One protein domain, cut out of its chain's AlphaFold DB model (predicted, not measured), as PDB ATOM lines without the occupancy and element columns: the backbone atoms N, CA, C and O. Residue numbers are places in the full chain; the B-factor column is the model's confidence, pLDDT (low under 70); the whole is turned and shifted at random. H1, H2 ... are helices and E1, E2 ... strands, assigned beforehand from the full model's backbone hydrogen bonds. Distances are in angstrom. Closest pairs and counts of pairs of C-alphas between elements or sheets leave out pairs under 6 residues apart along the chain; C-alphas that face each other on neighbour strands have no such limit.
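This is residues 192 to 283 of the 292 residues of the protein "HEPN_Toprim_N domain-containing protein" of Arthrobacter sp. Soil763 (UniProt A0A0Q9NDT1). The short helix H3 sits in the middle, crossed on one side by H1 and H4, which lie side by side, while the long hairpin E1-E2 packs on its other side and H2 lies by the hairpin's base. The printed part has 92 residues, with four named helices and two named strands in the order H1, H2, E1, E2, H3, H4 along the chain; the class is mixed, helices and strands, and the two-stranded sheet is antiparallel. The whole is compact, with a radius of gyration of the C-alphas of 12.6 A and spans of 40 by 26 by 21 A.

H1, residues 192 to 208, begins at C-alpha 192 (7.492, 1.428, 67.679) and measures 24.3 A. H2 is residues 214 to 223, E1 228 to 236, E2 239 to 246 and H3 247 to 256. H4, residues 267 to 281, measures 20.9 A and ends at C-alpha 281 (28.159, -1.182, 72.082).

H3 touches H4 at a steep tilt of 61 degrees, closest C-alphas Pro 248 and Ser 273, 5.0 A. H1 and H4 touch at a shallow tilt of 29 degrees, closest C-alphas His 198 and Val 274, 5.5 A. The closest C-alphas of E1 and H3, Met 230 and Met 247, are 5.5 A apart; those of H2 and E2, Asp 218 and Thr 246, 6.3 A. In the hairpin, N 232 and O 243 are within hydrogen-bond range, 2.9 A. Every O i to N i+4 pair in H1, H2, H3 and H4 is within range.

The farthest C-alphas, Gly 238 and Lys 283, are 40.8 A apart. The printed part has no cut and no long link; no printed residue is under 70 in pLDDT.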
ATOM      1  N   PRO A 192       7.200   2.350  68.778       94.94
ATOM      2  CA  PRO A 192       7.492   1.428  67.679       94.94
ATOM      3  C   PRO A 192       8.945   1.495  67.192       94.94
ATOM      4  O   PRO A 192       9.605   0.455  67.117       94.94
ATOM      5  N   SER A 193       9.473   2.694  66.924       92.19
ATOM      6  CA  SER A 193      10.874   2.856  66.512       92.19
ATOM      7  C   SER A 193      11.843   2.383  67.591       92.19
ATOM      8  O   SER A 193      12.802   1.675  67.283       92.19
ATOM      9  N   TYR A 194      11.578   2.675  68.865       94.31
ATOM     10  CA  TYR A 194      12.410   2.198  69.971       94.31
ATOM     11  C   TYR A 194      12.379   0.673  70.132       94.31
ATOM     12  O   TYR A 194      13.418   0.071  70.403       94.31
ATOM     13  N   MET A 195      11.234   0.018  69.917       96.62
ATOM     14  CA  MET A 195      11.142  -1.449  69.925       96.62
ATOM     15  C   MET A 195      11.957  -2.073  68.784       96.62
ATOM     16  O   MET A 195      12.652  -3.073  69.002       96.62
ATOM     17  N   VAL A 196      11.904  -1.483  67.584       95.88
ATOM     18  CA  VAL A 196      12.718  -1.911  66.434       95.88
ATOM     19  C   VAL A 196      14.202  -1.713  66.733       95.88
ATOM     20  O   VAL A 196      14.967  -2.674  66.640       95.88
ATOM     21  N   ASN A 197      14.595  -0.519  67.175       94.69
ATOM     22  CA  ASN A 197      15.976  -0.190  67.524       94.69
ATOM     23  C   ASN A 197      16.524  -1.126  68.600       94.69
ATOM     24  O   ASN A 197      17.612  -1.679  68.444       94.69
ATOM     25  N   HIS A 198      15.747  -1.372  69.657       97.62
ATOM     26  CA  HIS A 198      16.105  -2.325  70.699       97.62
ATOM     27  C   HIS A 198      16.330  -3.726  70.121       97.62
ATOM     28  O   HIS A 198      17.349  -4.355  70.397       97.62
ATOM     29  N   THR A 199      15.389  -4.224  69.317       97.31
ATOM     30  CA  THR A 199      15.452  -5.573  68.737       97.31
ATOM     31  C   THR A 199      16.670  -5.739  67.830       97.31
ATOM     32  O   THR A 199      17.406  -6.718  67.962       97.31
ATOM     33  N   VAL A 200      16.919  -4.762  66.956       95.50
ATOM     34  CA  VAL A 200      18.058  -4.758  66.031       95.50
ATOM     35  C   VAL A 200      19.378  -4.673  66.794       95.50
ATOM     36  O   VAL A 200      20.275  -5.481  66.557       95.50
ATOM     37  N   LEU A 201      19.502  -3.743  67.745       96.44
ATOM     38  CA  LEU A 201      20.729  -3.564  68.519       96.44
ATOM     39  C   LEU A 201      21.035  -4.787  69.394       96.44
ATOM     40  O   LEU A 201      22.180  -5.240  69.442       96.44
ATOM     41  N   PHE A 202      20.014  -5.361  70.038       97.81
ATOM     42  CA  PHE A 202      20.137  -6.605  70.794       97.81
ATOM     43  C   PHE A 202      20.628  -7.745  69.895       97.81
ATOM     44  O   PHE A 202      21.577  -8.435  70.259       97.81
ATOM     45  N   GLY A 203      20.021  -7.912  68.714       96.44
ATOM     46  CA  GLY A 203      20.410  -8.927  67.734       96.44
ATOM     47  C   GLY A 203      21.860  -8.773  67.273       96.44
ATOM     48  O   GLY A 203      22.637  -9.717  67.386       96.44
ATOM     49  N   ARG A 204      22.265  -7.563  66.869       95.25
ATOM     50  CA  ARG A 204      23.644  -7.263  66.438       95.25
ATOM     51  C   ARG A 204      24.675  -7.549  67.529       95.25
ATOM     52  O   ARG A 204      25.725  -8.127  67.262       95.25
ATOM     53  N   LEU A 205      24.387  -7.159  68.771       96.31
ATOM     54  CA  LEU A 205      25.274  -7.441  69.902       96.31
ATOM     55  C   LEU A 205      25.315  -8.936  70.232       96.31
ATOM     56  O   LEU A 205      26.375  -9.457  70.583       96.31
ATOM     57  N   GLN A 206      24.188  -9.633  70.095       96.88
ATOM     58  CA  GLN A 206      24.127 -11.078  70.259       96.88
ATOM     59  C   GLN A 206      24.976 -11.794  69.201       96.88
ATOM     60  O   GLN A 206      25.791 -12.647  69.559       96.88
ATOM     61  N   GLU A 207      24.859 -11.410  67.934       95.12
ATOM     62  CA  GLU A 207      25.684 -11.930  66.841       95.12
ATOM     63  C   GLU A 207      27.171 -11.650  67.078       95.12
ATOM     64  O   GLU A 207      27.985 -12.575  67.045       95.12
ATOM     65  N   TYR A 208      27.523 -10.410  67.434       94.31
ATOM     66  CA  TYR A 208      28.895 -10.027  67.779       94.31
ATOM     67  C   TYR A 208      29.460 -10.863  68.935       94.31
ATOM     68  O   TYR A 208      30.622 -11.266  68.924       94.31
ATOM     69  N   SER A 209      28.632 -11.152  69.942       95.19
ATOM     70  CA  SER A 209      29.017 -11.991  71.078       95.19
ATOM     71  C   SER A 209      29.160 -13.479  70.747       95.19
ATOM     72  O   SER A 209      29.642 -14.230  71.595       95.19
ATOM     73  N   GLN A 210      28.709 -13.906  69.560       95.88
ATOM     74  CA  GLN A 210      28.579 -15.305  69.135       95.88
ATOM     75  C   GLN A 210      27.652 -16.146  70.035       95.88
ATOM     76  O   GLN A 210      27.693 -17.378  70.029       95.88
ATOM     77  N   ALA A 211      26.790 -15.500  70.825       97.06
ATOM     78  CA  ALA A 211      25.859 -16.190  71.701       97.06
ATOM     79  C   ALA A 211      24.673 -16.757  70.906       97.06
ATOM     80  O   ALA A 211      23.766 -16.039  70.490       97.06
ATOM     81  N   THR A 212      24.620 -18.080  70.772       95.00
ATOM     82  CA  THR A 212      23.571 -18.787  70.011       95.00
ATOM     83  C   THR A 212      22.206 -18.831  70.704       95.00
ATOM     84  O   THR A 212      21.219 -19.253  70.108       95.00
ATOM     85  N   THR A 213      22.116 -18.400  71.965       97.25
ATOM     86  CA  THR A 213      20.861 -18.366  72.730       97.25
ATOM     87  C   THR A 213      20.734 -17.072  73.522       97.25
ATOM     88  O   THR A 213      21.733 -16.492  73.949       97.25
ATOM     89  N   VAL A 214      19.492 -16.666  73.812       96.81
ATOM     90  CA  VAL A 214      19.212 -15.489  74.654       96.81
ATOM     91  C   VAL A 214      19.830 -15.637  76.050       96.81
ATOM     92  O   VAL A 214      20.353 -14.676  76.599       96.81
ATOM     93  N   ALA A 215      19.835 -16.847  76.620       96.50
ATOM     94  CA  ALA A 215      20.450 -17.101  77.924       96.50
ATOM     95  C   ALA A 215      21.982 -16.947  77.895       96.50
ATOM     96  O   ALA A 215      22.568 -16.395  78.830       96.50
ATOM     97  N   ALA A 216      22.637 -17.408  76.822       98.06
ATOM     98  CA  ALA A 216      24.070 -17.202  76.626       98.06
ATOM     99  C   ALA A 216      24.400 -15.712  76.454       98.06
ATOM    100  O   ALA A 216      25.358 -15.228  77.055       98.06
ATOM    101  N   PHE A 217      23.573 -14.971  75.713       98.44
ATOM    102  CA  PHE A 217      23.771 -13.536  75.530       98.44
ATOM    103  C   PHE A 217      23.551 -12.743  76.823       98.44
ATOM    104  O   PHE A 217      24.346 -11.871  77.163       98.44
ATOM    105  N   ASP A 218      22.550 -13.102  77.623       98.38
ATOM    106  CA  ASP A 218      22.324 -12.496  78.937       98.38
ATOM    107  C   ASP A 218      23.509 -12.734  79.900       98.38
ATOM    108  O   ASP A 218      23.894 -11.839  80.655       98.38
ATOM    109  N   ASN A 219      24.154 -13.910  79.841       98.12
ATOM    110  CA  ASN A 219      25.422 -14.153  80.550       98.12
ATOM    111  C   ASN A 219      26.556 -13.257  80.019       98.12
ATOM    112  O   ASN A 219      27.357 -12.744  80.801       98.12
ATOM    113  N   TRP A 220      26.631 -13.053  78.703       98.06
ATOM    114  CA  TRP A 220      27.630 -12.182  78.083       98.06
ATOM    115  C   TRP A 220      27.450 -10.708  78.483       98.06
ATOM    116  O   TRP A 220      28.440 -10.050  78.817       98.06
ATOM    117  N   LEU A 221      26.207 -10.213  78.543       98.25
ATOM    118  CA  LEU A 221      25.877  -8.876  79.054       98.25
ATOM    119  C   LEU A 221      26.301  -8.729  80.521       98.25
ATOM    120  O   LEU A 221      26.942  -7.743  80.891       98.25
ATOM    121  N   ARG A 222      26.038  -9.748  81.350       97.62
ATOM    122  CA  ARG A 222      26.500  -9.779  82.746       97.62
ATOM    123  C   ARG A 222      28.019  -9.672  82.862       97.62
ATOM    124  O   ARG A 222      28.515  -8.897  83.678       97.62
ATOM    125  N   ASN A 223      28.762 -10.401  82.031       96.69
ATOM    126  CA  ASN A 223      30.228 -10.327  82.004       96.69
ATOM    127  C   ASN A 223      30.742  -8.937  81.577       96.69
ATOM    128  O   ASN A 223      31.880  -8.582  81.873       96.69
ATOM    129  N   ARG A 224      29.887  -8.120  80.950       96.06
ATOM    130  CA  ARG A 224      30.117  -6.703  80.624       96.06
ATOM    131  C   ARG A 224      29.553  -5.734  81.662       96.06
ATOM    132  O   ARG A 224      29.354  -4.560  81.369       96.06
ATOM    133  N   LYS A 225      29.364  -6.213  82.895       96.56
ATOM    134  CA  LYS A 225      28.905  -5.433  84.054       96.56
ATOM    135  C   LYS A 225      27.467  -4.913  83.931       96.56
ATOM    136  O   LYS A 225      27.101  -4.007  84.672       96.56
ATOM    137  N   VAL A 226      26.636  -5.500  83.065       97.81
ATOM    138  CA  VAL A 226      25.186  -5.251  83.078       97.81
ATOM    139  C   VAL A 226      24.552  -6.147  84.150       97.81
ATOM    140  O   VAL A 226      24.608  -7.373  84.027       97.81
ATOM    141  N   PRO A 227      23.983  -5.599  85.234       96.25
ATOM    142  CA  PRO A 227      23.490  -6.418  86.332       96.25
ATOM    143  C   PRO A 227      22.206  -7.165  85.951       96.25
ATOM    144  O   PRO A 227      21.403  -6.711  85.135       96.25
ATOM    145  N   ARG A 228      21.992  -8.322  86.583       96.38
ATOM    146  CA  ARG A 228      20.715  -9.040  86.529       96.38
ATOM    147  C   ARG A 228      19.827  -8.567  87.670       96.38
ATOM    148  O   ARG A 228      19.903  -9.116  88.763       96.38
ATOM    149  N   THR A 229      19.040  -7.532  87.437       94.12
ATOM    150  CA  THR A 229      18.145  -6.935  88.446       94.12
ATOM    151  C   THR A 229      16.673  -7.109  88.098       94.12
ATOM    152  O   THR A 229      15.822  -6.960  88.971       94.12
ATOM    153  N   MET A 230      16.358  -7.466  86.850       93.62
ATOM    154  CA  MET A 230      14.985  -7.527  86.364       93.62
ATOM    155  C   MET A 230      14.422  -8.939  86.528       93.62
ATOM    156  O   MET A 230      14.982  -9.908  86.011       93.62
ATOM    157  N   VAL A 231      13.302  -9.070  87.240       93.44
ATOM    158  CA  VAL A 231      12.575 -10.341  87.344       93.44
ATOM    159  C   VAL A 231      11.635 -10.459  86.150       93.44
ATOM    160  O   VAL A 231      10.632  -9.755  86.071       93.44
ATOM    161  N   TYR A 232      11.936 -11.378  85.236       93.75
ATOM    162  CA  TYR A 232      11.045 -11.731  84.135       93.75
ATOM    163  C   TYR A 232      10.213 -12.960  84.510       93.75
ATOM    164  O   TYR A 232      10.765 -13.995  84.897       93.75
ATOM    165  N   ARG A 233       8.888 -12.850  84.370       92.44
ATOM    166  CA  ARG A 233       7.945 -13.954  84.572       92.44
ATOM    167  C   ARG A 233       7.539 -14.520  83.225       92.44
ATOM    168  O   ARG A 233       6.968 -13.815  82.406       92.44
ATOM    169  N   GLU A 234       7.820 -15.793  83.012       89.31
ATOM    170  CA  GLU A 234       7.473 -16.512  81.796       89.31
ATOM    171  C   GLU A 234       6.321 -17.474  82.072       89.31
ATOM    172  O   GLU A 234       6.414 -18.292  82.989       89.31
ATOM    173  N   MET A 235       5.262 -17.408  81.266       86.12
ATOM    174  CA  MET A 235       4.190 -18.400  81.278       86.12
ATOM    175  C   MET A 235       4.385 -19.376  80.117       86.12
ATOM    176  O   MET A 235       4.368 -18.978  78.956       86.12
ATOM    177  N   ARG A 236       4.544 -20.667  80.420       82.75
ATOM    178  CA  ARG A 236       4.552 -21.746  79.420       82.75
ATOM    179  C   ARG A 236       3.607 -22.848  79.863       82.75
ATOM    180  O   ARG A 236       3.748 -23.369  80.964       82.75
ATOM    181  N   ASN A 237       2.652 -23.208  79.006       83.25
ATOM    182  CA  ASN A 237       1.689 -24.290  79.254       83.25
ATOM    183  C   ASN A 237       0.986 -24.187  80.625       83.25
ATOM    184  O   ASN A 237       0.846 -25.181  81.331       83.25
ATOM    185  N   GLY A 238       0.594 -22.977  81.039       81.81
ATOM    186  CA  GLY A 238      -0.071 -22.751  82.329       81.81
ATOM    187  C   GLY A 238       0.860 -22.636  83.543       81.81
ATOM    188  O   GLY A 238       0.403 -22.233  84.608       81.81
ATOM    189  N   VAL A 239       2.157 -22.929  83.402       87.19
ATOM    190  CA  VAL A 239       3.146 -22.810  84.483       87.19
ATOM    191  C   VAL A 239       3.871 -21.475  84.380       87.19
ATOM    192  O   VAL A 239       4.402 -21.125  83.325       87.19
ATOM    193  N   VAL A 240       3.916 -20.738  85.493       90.31
ATOM    194  CA  VAL A 240       4.656 -19.477  85.603       90.31
ATOM    195  C   VAL A 240       6.013 -19.745  86.238       90.31
ATOM    196  O   VAL A 240       6.102 -20.235  87.362       90.31
ATOM    197  N   THR A 241       7.079 -19.390  85.531       90.81
ATOM    198  CA  THR A 241       8.451 -19.430  86.045       90.81
ATOM    199  C   THR A 241       8.999 -18.014  86.140       90.81
ATOM    200  O   THR A 241       8.699 -17.163  85.308       90.81
ATOM    201  N   SER A 242       9.778 -17.736  87.181       92.69
ATOM    202  CA  SER A 242      10.455 -16.447  87.344       92.69
ATOM    203  C   SER A 242      11.949 -16.640  87.159       92.69
ATOM    204  O   SER A 242      12.525 -17.588  87.692       92.69
ATOM    205  N   ARG A 243      12.587 -15.724  86.435       92.69
ATOM    206  CA  ARG A 243      14.043 -15.687  86.283       92.69
ATOM    207  C   ARG A 243      14.554 -14.266  86.424       92.69
ATOM    208  O   ARG A 243      13.905 -13.317  85.998       92.69
ATOM    209  N   LEU A 244      15.737 -14.145  87.007       95.75
ATOM    210  CA  LEU A 244      16.450 -12.883  87.102       95.75
ATOM    211  C   LEU A 244      17.299 -12.706  85.836       95.75
ATOM    212  O   LEU A 244      18.153 -13.546  85.547       95.75
ATOM    213  N   THR A 245      17.058 -11.639  85.082       97.19
ATOM    214  CA  THR A 245      17.756 -11.329  83.826       97.19
ATOM    215  C   THR A 245      18.327  -9.919  83.868       97.19
ATOM    216  O   THR A 245      17.980  -9.104  84.726       97.19
ATOM    217  N   THR A 246      19.206  -9.611  82.918       98.31
ATOM    218  CA  THR A 246      19.515  -8.215  82.594       98.31
ATOM    219  C   THR A 246      18.257  -7.521  82.064       98.31
ATOM    220  O   THR A 246      17.357  -8.181  81.526       98.31
ATOM    221  N   MET A 247      18.179  -6.196  82.213       98.06
ATOM    222  CA  MET A 247      17.055  -5.414  81.686       98.06
ATOM    223  C   MET A 247      16.884  -5.592  80.166       98.06
ATOM    224  O   MET A 247      15.771  -5.939  79.768       98.06
ATOM    225  N   PRO A 248      17.940  -5.526  79.322       98.38
ATOM    226  CA  PRO A 248      17.785  -5.776  77.888       98.38
ATOM    227  C   PRO A 248      17.215  -7.134  77.533       98.38
ATOM    228  O   PRO A 248      16.396  -7.267  76.623       98.38
ATOM    229  N   THR A 249      17.579  -8.156  78.297       98.19
ATOM    230  CA  THR A 249      17.018  -9.487  78.098       98.19
ATOM    231  C   THR A 249      15.549  -9.554  78.511       98.19
ATOM    232  O   THR A 249      14.760 -10.200  77.823       98.19
ATOM    233  N   ALA A 250      15.144  -8.890  79.597       97.31
ATOM    234  CA  ALA A 250      13.734  -8.813  79.980       97.31
ATOM    235  C   ALA A 250      12.907  -8.083  78.911       97.31
ATOM    236  O   ALA A 250      11.906  -8.630  78.453       97.31
ATOM    237  N   VAL A 251      13.371  -6.914  78.455       97.69
ATOM    238  CA  VAL A 251      12.708  -6.120  77.408       97.69
ATOM    239  C   VAL A 251      12.603  -6.903  76.103       97.69
ATOM    240  O   VAL A 251      11.520  -6.972  75.527       97.69
ATOM    241  N   ARG A 252      13.666  -7.603  75.679       97.56
ATOM    242  CA  ARG A 252      13.607  -8.517  74.524       97.56
ATOM    243  C   ARG A 252      12.476  -9.529  74.684       97.56
ATOM    244  O   ARG A 252      11.709  -9.750  73.752       97.56
ATOM    245  N   HIS A 253      12.368 -10.189  75.836       96.06
ATOM    246  CA  HIS A 253      11.286 -11.152  76.035       96.06
ATOM    247  C   HIS A 253       9.905 -10.490  76.034       96.06
ATOM    248  O   HIS A 253       8.987 -11.065  75.463       96.06
ATOM    249  N   MET A 254       9.771  -9.291  76.604       95.81
ATOM    250  CA  MET A 254       8.517  -8.531  76.592       95.81
ATOM    251  C   MET A 254       8.069  -8.153  75.176       95.81
ATOM    252  O   MET A 254       6.888  -8.272  74.867       95.81
ATOM    253  N   ILE A 255       9.008  -7.768  74.305       95.94
ATOM    254  CA  ILE A 255       8.742  -7.438  72.896       95.94
ATOM    255  C   ILE A 255       8.337  -8.685  72.092       95.94
ATOM    256  O   ILE A 255       7.407  -8.626  71.295       95.94
ATOM    257  N   HIS A 256       9.031  -9.812  72.281       93.31
ATOM    258  CA  HIS A 256       8.823 -11.025  71.476       93.31
ATOM    259  C   HIS A 256       7.721 -11.962  71.990       93.31
ATOM    260  O   HIS A 256       7.319 -12.853  71.246       93.31
ATOM    261  N   HIS A 257       7.272 -11.784  73.234       91.94
ATOM    262  CA  HIS A 257       6.180 -12.551  73.836       91.94
ATOM    263  C   HIS A 257       5.048 -11.629  74.315       91.94
ATOM    264  O   HIS A 257       4.734 -11.622  75.510       91.94
ATOM    265  N   PRO A 258       4.451 -10.798  73.438       90.12
ATOM    266  CA  PRO A 258       3.387  -9.874  73.836       90.12
ATOM    267  C   PRO A 258       2.140 -10.599  74.370       90.12
ATOM    268  O   PRO A 258       1.357 -10.012  75.107       90.12
ATOM    269  N   GLU A 259       1.970 -11.884  74.039       89.25
ATOM    270  CA  GLU A 259       0.898 -12.749  74.532       89.25
ATOM    271  C   GLU A 259       0.997 -13.079  76.026       89.25
ATOM    272  O   GLU A 259       0.022 -13.538  76.624       89.25
ATOM    273  N   ASN A 260       2.169 -12.896  76.640       88.75
ATOM    274  CA  ASN A 260       2.371 -13.214  78.045       88.75
ATOM    275  C   ASN A 260       1.672 -12.162  78.929       88.75
ATOM    276  O   ASN A 260       2.111 -11.011  78.958       88.75
ATOM    277  N   PRO A 261       0.652 -12.541  79.723       87.75
ATOM    278  CA  PRO A 261      -0.162 -11.589  80.483       87.75
ATOM    279  C   PRO A 261       0.604 -10.884  81.612       87.75
ATOM    280  O   PRO A 261       0.097  -9.934  82.202       87.75
ATOM    281  N   TYR A 262       1.814 -11.347  81.938       89.12
ATOM    282  CA  TYR A 262       2.685 -10.723  82.936       89.12
ATOM    283  C   TYR A 262       3.644  -9.685  82.342       89.12
ATOM    284  O   TYR A 262       4.418  -9.082  83.089       89.12
ATOM    285  N   ASN A 263       3.628  -9.482  81.023       89.94
ATOM    286  CA  ASN A 263       4.480  -8.498  80.373       89.94
ATOM    287  C   ASN A 263       3.850  -7.105  80.457       89.94
ATOM    288  O   ASN A 263       2.807  -6.837  79.869       89.94
ATOM    289  N   VAL A 264       4.537  -6.203  81.156       88.62
ATOM    290  CA  VAL A 264       4.264  -4.764  81.145       88.62
ATOM    291  C   VAL A 264       5.570  -4.069  80.791       88.62
ATOM    292  O   VAL A 264       6.519  -4.091  81.573       88.62
ATOM    293  N   LEU A 265       5.634  -3.493  79.592       93.31
ATOM    294  CA  LEU A 265       6.806  -2.765  79.111       93.31
ATOM    295  C   LEU A 265       6.508  -1.265  79.146       93.31
ATOM    296  O   LEU A 265       5.826  -0.767  78.257       93.31
ATOM    297  N   ALA A 266       7.001  -0.560  80.160       94.25
ATOM    298  CA  ALA A 266       6.956   0.903  80.213       94.25
ATOM    299  C   ALA A 266       7.962   1.528  79.226       94.25
ATOM    300  O   ALA A 266       8.958   0.884  78.876       94.25
ATOM    301  N   ASP A 267       7.706   2.759  78.783       94.62
ATOM    302  CA  ASP A 267       8.573   3.472  77.837       94.62
ATOM    303  C   ASP A 267       9.929   3.823  78.455       94.62
ATOM    304  O   ASP A 267      10.963   3.670  77.802       94.62
ATOM    305  N   GLU A 268       9.970   4.150  79.748       93.50
ATOM    306  CA  GLU A 268      11.217   4.373  80.483       93.50
ATOM    307  C   GLU A 268      12.082   3.115  80.497       93.50
ATOM    308  O   GLU A 268      13.279   3.192  80.237       93.50
ATOM    309  N   THR A 269      11.473   1.948  80.732       95.38
ATOM    310  CA  THR A 269      12.173   0.657  80.721       95.38
ATOM    311  C   THR A 269      12.709   0.329  79.327       95.38
ATOM    312  O   THR A 269      13.818  -0.188  79.193       95.38
ATOM    313  N   LEU A 270      11.937   0.618  78.273       96.75
ATOM    314  CA  LEU A 270      12.377   0.419  76.892       96.75
ATOM    315  C   LEU A 270      13.552   1.346  76.546       96.75
ATOM    316  O   LEU A 270      14.562   0.879  76.016       96.75
ATOM    317  N   ARG A 271      13.446   2.632  76.893       95.44
ATOM    318  CA  ARG A 271      14.497   3.638  76.698       95.44
ATOM    319  C   ARG A 271      15.768   3.270  77.461       95.44
ATOM    320  O   ARG A 271      16.827   3.180  76.850       95.44
ATOM    321  N   GLU A 272      15.670   2.977  78.757       96.00
ATOM    322  CA  GLU A 272      16.815   2.569  79.584       96.00
ATOM    323  C   GLU A 272      17.490   1.312  79.025       96.00
ATOM    324  O   GLU A 272      18.715   1.225  78.961       96.00
ATOM    325  N   SER A 273      16.700   0.358  78.534       97.62
ATOM    326  CA  SER A 273      17.229  -0.839  77.892       97.62
ATOM    327  C   SER A 273      18.053  -0.540  76.634       97.62
ATOM    328  O   SER A 273      19.140  -1.102  76.461       97.62
ATOM    329  N   VAL A 274      17.572   0.362  75.771       97.38
ATOM    330  CA  VAL A 274      18.330   0.831  74.597       97.38
ATOM    331  C   VAL A 274      19.627   1.513  75.037       97.38
ATOM    332  O   VAL A 274      20.686   1.185  74.502       97.38
ATOM    333  N   GLU A 275      19.585   2.372  76.058       96.56
ATOM    334  CA  GLU A 275      20.779   3.047  76.586       96.56
ATOM    335  C   GLU A 275      21.807   2.075  77.177       96.56
ATOM    336  O   GLU A 275      23.008   2.222  76.944       96.56
ATOM    337  N   ILE A 276      21.364   1.029  77.882       97.62
ATOM    338  CA  ILE A 276      22.254  -0.030  78.379       97.62
ATOM    339  C   ILE A 276      22.957  -0.726  77.207       97.62
ATOM    340  O   ILE A 276      24.169  -0.952  77.261       97.62
ATOM    341  N   LEU A 277      22.219  -1.067  76.147       97.62
ATOM    342  CA  LEU A 277      22.789  -1.715  74.966       97.62
ATOM    343  C   LEU A 277      23.757  -0.786  74.215       97.62
ATOM    344  O   LEU A 277      24.841  -1.233  73.840       97.62
ATOM    345  N   LEU A 278      23.428   0.500  74.058       95.56
ATOM    346  CA  LEU A 278      24.325   1.506  73.475       95.56
ATOM    347  C   LEU A 278      25.596   1.682  74.317       95.56
ATOM    348  O   LEU A 278      26.701   1.703  73.777       95.56
ATOM    349  N   GLY A 279      25.470   1.723  75.643       94.81
ATOM    350  CA  GLY A 279      26.603   1.792  76.568       94.81
ATOM    351  C   GLY A 279      27.497   0.545  76.540       94.81
ATOM    352  O   GLY A 279      28.683   0.621  76.864       94.81
ATOM    353  N   VAL A 280      26.952  -0.612  76.151       95.44
ATOM    354  CA  VAL A 280      27.744  -1.812  75.852       95.44
ATOM    355  C   VAL A 280      28.418  -1.687  74.487       95.44
ATOM    356  O   VAL A 280      29.611  -1.967  74.392       95.44
ATOM    357  N   ALA A 281      27.679  -1.270  73.457       93.38
ATOM    358  CA  ALA A 281      28.159  -1.182  72.082       93.38
ATOM    359  C   ALA A 281      29.310  -0.174  71.921       93.38
ATOM    360  O   ALA A 281      30.332  -0.505  71.337       93.38
ATOM    361  N   THR A 282      29.195   1.003  72.534       86.88
ATOM    362  CA  THR A 282      30.204   2.083  72.492       86.88
ATOM    363  C   THR A 282      31.524   1.735  73.185       86.88
ATOM    364  O   THR A 282      32.552   2.342  72.900       86.88
ATOM    365  N   LYS A 283      31.528   0.744  74.086       88.94
ATOM    366  CA  LYS A 283      32.753   0.219  74.716       88.94
ATOM    367  C   LYS A 283      33.460  -0.828  73.856       88.94
ATOM    368  O   LYS A 283      34.533  -1.299  74.236       88.94
TER     369      LYS A 283